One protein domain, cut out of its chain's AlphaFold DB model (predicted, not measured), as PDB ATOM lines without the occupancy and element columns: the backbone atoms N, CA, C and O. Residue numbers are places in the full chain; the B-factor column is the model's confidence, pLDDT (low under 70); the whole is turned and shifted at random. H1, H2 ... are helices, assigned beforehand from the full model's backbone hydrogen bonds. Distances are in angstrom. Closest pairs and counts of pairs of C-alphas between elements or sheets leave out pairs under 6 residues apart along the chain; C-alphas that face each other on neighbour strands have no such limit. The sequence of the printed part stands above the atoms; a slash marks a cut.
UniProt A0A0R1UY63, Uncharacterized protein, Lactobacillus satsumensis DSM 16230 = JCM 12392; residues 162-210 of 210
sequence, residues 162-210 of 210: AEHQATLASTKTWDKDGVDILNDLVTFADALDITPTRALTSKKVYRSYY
ATOM      1  N   ALA A 162      58.312  22.918  24.867       81.88
ATOM      2  CA  ALA A 162      58.740  21.947  25.875       81.88
ATOM      3  C   ALA A 162      58.058  22.172  27.239       81.88
ATOM      4  O   ALA A 162      57.884  21.231  28.008       81.88
ATOM      5  N   GLU A 163      57.626  23.403  27.515       81.69
ATOM      6  CA  GLU A 163      56.873  23.778  28.717       81.69
ATOM      7  C   GLU A 163      55.526  23.049  28.823       81.69
ATOM      8  O   GLU A 163      55.086  22.728  29.923       81.69
ATOM      9  N   HIS A 164      54.904  22.699  27.691       81.69
ATOM     10  CA  HIS A 164      53.673  21.904  27.670       81.69
ATOM     11  C   HIS A 164      53.931  20.387  27.750       81.69
ATOM     12  O   HIS A 164      52.988  19.600  27.723       81.69
ATOM     13  N   GLN A 165      55.194  19.956  27.860       83.19
ATOM     14  CA  GLN A 165      55.608  18.551  27.969       83.19
ATOM     15  C   GLN A 165      56.152  18.252  29.368       83.19
ATOM     16  O   GLN A 165      57.289  17.807  29.553       83.19
ATOM     17  N   ALA A 166      55.336  18.531  30.382       82.38
ATOM     18  CA  ALA A 166      55.745  18.377  31.766       82.38
ATOM     19  C   ALA A 166      56.079  16.914  32.102       82.38
ATOM     20  O   ALA A 166      55.285  15.996  31.894       82.38
ATOM     21  N   THR A 167      57.265  16.703  32.675       83.56
ATOM     22  CA  THR A 167      57.678  15.418  33.243       83.56
ATOM     23  C   THR A 167      57.703  15.540  34.758       83.56
ATOM     24  O   THR A 167      58.380  16.412  35.302       83.56
ATOM     25  N   LEU A 168      56.975  14.661  35.451       80.88
ATOM     26  CA  LEU A 168      57.012  14.612  36.910       80.88
ATOM     27  C   LEU A 168      58.426  14.255  37.380       80.88
ATOM     28  O   LEU A 168      59.049  13.320  36.871       80.88
ATOM     29  N   ALA A 169      58.931  14.986  38.375       75.50
ATOM     30  CA  ALA A 169      60.214  14.669  38.984       75.50
ATOM     31  C   ALA A 169      60.169  13.264  39.609       75.50
ATOM     32  O   ALA A 169      59.180  12.891  40.238       75.50
ATOM     33  N   SER A 170      61.261  12.503  39.502       69.12
ATOM     34  CA  SER A 170      61.354  11.112  39.981       69.12
ATOM     35  C   SER A 170      61.075  10.927  41.481       69.12
ATOM     36  O   SER A 170      60.787   9.819  41.924       69.12
ATOM     37  N   THR A 171      61.148  12.004  42.268       68.88
ATOM     38  CA  THR A 171      60.848  12.040  43.708       68.88
ATOM     39  C   THR A 171      59.415  12.467  44.039       68.88
ATOM     40  O   THR A 171      59.015  12.362  45.194       68.88
ATOM     41  N   LYS A 172      58.645  12.945  43.053       77.44
ATOM     42  CA  LYS A 172      57.260  13.434  43.175       77.44
ATOM     43  C   LYS A 172      56.347  12.796  42.123       77.44
ATOM     44  O   LYS A 172      55.490  13.444  41.533       77.44
ATOM     45  N   THR A 173      56.563  11.522  41.835       82.50
ATOM     46  CA  THR A 173      55.683  10.760  40.952       82.50
ATOM     47  C   THR A 173      54.377  10.424  41.676       82.50
ATOM     48  O   THR A 173      54.367  10.201  42.884       82.50
ATOM     49  N   TRP A 174      53.259  10.371  40.946       83.19
ATOM     50  CA  TRP A 174      51.917  10.154  41.519       83.19
ATOM     51  C   TRP A 174      51.679   8.741  42.088       83.19
ATOM     52  O   TRP A 174      50.571   8.407  42.485       83.19
ATOM     53  N   ASP A 175      52.703   7.889  42.117       81.25
ATOM     54  CA  ASP A 175      52.721   6.597  42.812       81.25
ATOM     55  C   ASP A 175      53.343   6.681  44.223       81.25
ATOM     56  O   ASP A 175      53.520   5.649  44.871       81.25
ATOM     57  N   LYS A 176      53.720   7.882  44.685       80.25
ATOM     58  CA  LYS A 176      54.303   8.136  46.009       80.25
ATOM     59  C   LYS A 176      53.315   8.838  46.936       80.25
ATOM     60  O   LYS A 176      52.531   9.681  46.506       80.25
ATOM     61  N   ASP A 177      53.427   8.536  48.225       76.25
ATOM     62  CA  ASP A 177      52.647   9.199  49.268       76.25
ATOM     63  C   ASP A 177      53.071  10.667  49.442       76.25
ATOM     64  O   ASP A 177      54.251  11.010  49.333       76.25
ATOM     65  N   GLY A 178      52.107  11.538  49.757       76.38
ATOM     66  CA  GLY A 178      52.357  12.955  50.053       76.38
ATOM     67  C   GLY A 178      52.562  13.856  48.829       76.38
ATOM     68  O   GLY A 178      53.054  14.973  48.983       76.38
ATOM     69  N   VAL A 179      52.200  13.393  47.629       83.19
ATOM     70  CA  VAL A 179      52.242  14.191  46.393       83.19
ATOM     71  C   VAL A 179      50.900  14.891  46.160       83.19
ATOM     72  O   VAL A 179      49.844  14.265  46.233       83.19
ATOM     73  N   ASP A 180      50.941  16.192  45.862       85.31
ATOM     74  CA  ASP A 180      49.749  16.989  45.556       85.31
ATOM     75  C   ASP A 180      49.434  16.953  44.054       85.31
ATOM     76  O   ASP A 180      49.867  17.798  43.268       85.31
ATOM     77  N   ILE A 181      48.653  15.946  43.668       85.31
ATOM     78  CA  ILE A 181      48.219  15.722  42.283       85.31
ATOM     79  C   ILE A 181      47.361  16.889  41.768       85.31
ATOM     80  O   ILE A 181      47.401  17.215  40.582       85.31
ATOM     81  N   LEU A 182      46.569  17.530  42.637       85.75
ATOM     82  CA  LEU A 182      45.686  18.624  42.227       85.75
ATOM     83  C   LEU A 182      46.490  19.872  41.876       85.75
ATOM     84  O   LEU A 182      46.212  20.501  40.856       85.75
ATOM     85  N   ASN A 183      47.506  20.198  42.672       87.62
ATOM     86  CA  ASN A 183      48.386  21.319  42.374       87.62
ATOM     87  C   ASN A 183      49.170  21.107  41.067       87.62
ATOM     88  O   ASN A 183      49.331  22.050  40.291       87.62
ATOM     89  N   ASP A 184      49.605  19.876  40.784       87.00
ATOM     90  CA  ASP A 184      50.246  19.546  39.505       87.00
ATOM     91  C   ASP A 184      49.288  19.773  38.322       87.00
ATOM     92  O   ASP A 184      49.661  20.406  37.336       87.00
ATOM     93  N   LEU A 185      48.025  19.338  38.431       86.31
ATOM     94  CA  LEU A 185      47.011  19.559  37.391       86.31
ATOM     95  C   LEU A 185      46.696  21.042  37.164       86.31
ATOM     96  O   LEU A 185      46.525  21.449  36.016       86.31
ATOM     97  N   VAL A 186      46.629  21.844  38.231       87.50
ATOM     98  CA  VAL A 186      46.449  23.303  38.125       87.50
ATOM     99  C   VAL A 186      47.651  23.929  37.425       87.50
ATOM    100  O   VAL A 186      47.473  24.682  36.477       87.50
ATOM    101  N   THR A 187      48.869  23.532  37.798       88.31
ATOM    102  CA  THR A 187      50.098  24.025  37.159       88.31
ATOM    103  C   THR A 187      50.130  23.694  35.664       88.31
ATOM    104  O   THR A 187      50.503  24.533  34.849       88.31
ATOM    105  N   PHE A 188      49.708  22.486  35.278       87.44
ATOM    106  CA  PHE A 188      49.621  22.098  33.866       87.44
ATOM    107  C   PHE A 188      48.536  22.870  33.114       87.44
ATOM    108  O   PHE A 188      48.718  23.179  31.940       87.44
ATOM    109  N   ALA A 189      47.416  23.181  33.770       86.50
ATOM    110  CA  ALA A 189      46.347  23.977  33.180       86.50
ATOM    111  C   ALA A 189      46.759  25.443  32.987       86.50
ATOM    112  O   ALA A 189      46.481  26.006  31.932       86.50
ATOM    113  N   ASP A 190      47.448  26.029  33.966       87.25
ATOM    114  CA  ASP A 190      47.921  27.418  33.933       87.25
ATOM    115  C   ASP A 190      49.058  27.628  32.926       87.25
ATOM    116  O   ASP A 190      49.242  28.732  32.417       87.25
ATOM    117  N   ALA A 191      49.809  26.571  32.608       85.69
ATOM    118  CA  ALA A 191      50.827  26.611  31.566       85.69
ATOM    119  C   ALA A 191      50.235  26.732  30.151       85.69
ATOM    120  O   ALA A 191      50.985  26.999  29.220       85.69
ATOM    121  N   LEU A 192      48.933  26.501  29.952       84.06
ATOM    122  CA  LEU A 192      48.278  26.632  28.650       84.06
ATOM    123  C   LEU A 192      47.742  28.055  28.446       84.06
ATOM    124  O   LEU A 192      47.131  28.636  29.336       84.06
ATOM    125  N   ASP A 193      47.846  28.572  27.219       81.69
ATOM    126  CA  ASP A 193      47.281  29.884  26.841       81.69
ATOM    127  C   ASP A 193      45.741  29.935  26.895       81.69
ATOM    128  O   ASP A 193      45.125  31.000  26.805       81.69
ATOM    129  N   ILE A 194      45.097  28.769  26.988       84.06
ATOM    130  CA  ILE A 194      43.647  28.608  27.039       84.06
ATOM    131  C   ILE A 194      43.253  27.825  28.282       84.06
ATOM    132  O   ILE A 194      43.932  26.880  28.669       84.06
ATOM    133  N   THR A 195      42.095  28.149  28.859       84.06
ATOM    134  CA  THR A 195      41.547  27.370  29.972       84.06
ATOM    135  C   THR A 195      41.120  25.981  29.481       84.06
ATOM    136  O   THR A 195      40.171  25.880  28.690       84.06
ATOM    137  N   PRO A 196      41.774  24.893  29.927       85.19
ATOM    138  CA  PRO A 196      41.412  23.552  29.496       85.19
ATOM    139  C   PRO A 196      40.070  23.133  30.107       85.19
ATOM    140  O   PRO A 196      39.790  23.371  31.278       85.19
ATOM    141  N   THR A 197      39.228  22.470  29.313       85.75
ATOM    142  CA  THR A 197      37.901  21.991  29.754       85.75
ATOM    143  C   THR A 197      37.856  20.485  30.001       85.75
ATOM    144  O   THR A 197      36.900  19.977  30.586       85.75
ATOM    145  N   ARG A 198      38.860  19.743  29.521       85.62
ATOM    146  CA  ARG A 198      38.912  18.277  29.555       85.62
ATOM    147  C   ARG A 198      40.348  17.817  29.777       85.62
ATOM    148  O   ARG A 198      41.261  18.363  29.169       85.62
ATOM    149  N   ALA A 199      40.520  16.773  30.584       86.81
ATOM    150  CA  ALA A 199      41.780  16.051  30.732       86.81
ATOM    151  C   ALA A 199      41.602  14.614  30.230       86.81
ATOM    152  O   ALA A 199      40.623  13.947  30.573       86.81
ATOM    153  N   LEU A 200      42.543  14.140  29.414       87.81
ATOM    154  CA  LEU A 200      42.586  12.757  28.948       87.81
ATOM    155  C   LEU A 200      43.693  12.018  29.695       87.81
ATOM    156  O   LEU A 200      44.850  12.422  29.638       87.81
ATOM    157  N   THR A 201      43.353  10.929  30.381       86.56
ATOM    158  CA  THR A 201      44.327  10.172  31.175       86.56
ATOM    159  C   THR A 201      44.170   8.669  30.994       86.56
ATOM    160  O   THR A 201      43.114   8.150  30.620       86.56
ATOM    161  N   SER A 202      45.254   7.940  31.264       86.50
ATOM    162  CA  SER A 202      45.210   6.482  31.327       86.50
ATOM    163  C   SER A 202      44.532   6.009  32.617       86.50
ATOM    164  O   SER A 202      44.549   6.686  33.645       86.50
ATOM    165  N   LYS A 203      44.019   4.772  32.612       86.94
ATOM    166  CA  LYS A 203      43.438   4.150  33.817       86.94
ATOM    167  C   LYS A 203      44.425   4.060  34.987       86.94
ATOM    168  O   LYS A 203      43.987   4.030  36.130       86.94
ATOM    169  N   LYS A 204      45.733   3.989  34.715       84.94
ATOM    170  CA  LYS A 204      46.770   3.955  35.756       84.94
ATOM    171  C   LYS A 204      46.808   5.276  36.523       84.94
ATOM    172  O   LYS A 204      46.788   5.257  37.744       84.94
ATOM    173  N   VAL A 205      46.794   6.388  35.791       84.12
ATOM    174  CA  VAL A 205      46.776   7.749  36.342       84.12
ATOM    175  C   VAL A 205      45.444   8.055  37.029       84.12
ATOM    176  O   VAL A 205      45.415   8.641  38.100       84.12
ATOM    177  N   TYR A 206      44.323   7.601  36.467       82.50
ATOM    178  CA  TYR A 206      43.026   7.756  37.129       82.50
ATOM    179  C   TYR A 206      42.968   7.035  38.486       82.50
ATOM    180  O   TYR A 206      42.380   7.533  39.439       82.50
ATOM    181  N   ARG A 207      43.586   5.853  38.582       82.81
ATOM    182  CA  ARG A 207      43.610   5.063  39.818       82.81
ATOM    183  C   ARG A 207      44.541   5.614  40.886       82.81
ATOM    184  O   ARG A 207      44.309   5.288  42.030       82.81
ATOM    185  N   SER A 208      45.551   6.418  40.551       77.19
ATOM    186  CA  SER A 208      46.393   7.049  41.580       77.19
ATOM    187  C   SER A 208      45.673   8.165  42.342       77.19
ATOM    188  O   SER A 208      46.201   8.666  43.325       77.19
ATOM    189  N   TYR A 209      44.487   8.572  41.883       65.38
ATOM    190  CA  TYR A 209      43.642   9.549  42.565       65.38
ATOM    191  C   TYR A 209      42.722   8.926  43.636       65.38
ATOM    192  O   TYR A 209      42.199   9.653  44.477       65.38
ATOM    193  N   TYR A 210      42.504   7.605  43.592       59.50
ATOM    194  CA  TYR A 210      41.676   6.842  44.539       59.50
ATOM    195  C   TYR A 210      42.545   5.990  45.460       59.50
ATOM    196  O   TYR A 210      42.182   5.887  46.651       59.50
TER     197      TYR A 210
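This is residues 162 to 210 of the 210 residues of an uncharacterized protein of Lactobacillus satsumensis DSM 16230 = JCM 12392 (UniProt A0A0R1UY63). With little regular structure, the model is a chain folded back and forth in three passes: the unnamed stretch 162 to 171, then H1 running back, then the link 191 to 202 running back again to the short helix H2. The printed part has 49 residues with two named helices, H1 then H2, and no named strand. The class is all helix, with 15 residues in named elements. The whole is only just compact, close to loose, with a radius of gyration of the C-alphas of 11.4 A, and only just elongated, spanning 31 by 21 by 16 A.

Residues 162 to 180 hold no named element. H1, residues 181 to 190, begins at C-alpha 181 (48.219, 15.722, 42.283) and is 14.4 A long. H2, residues 203 to 207, ends at C-alpha 207 (43.610, 5.063, 39.818).

H1 and H2 are apart. In both helices every O i to N i+4 pair is within hydrogen-bond range.

The C-alphas farthest apart, Asp 177 and Asp 193, are 31.0 A apart. The printed part has no cut. The link from H1 to H2, 12 residues, is long. Residues 170 to 171 and 209 to 210 have pLDDT under 70.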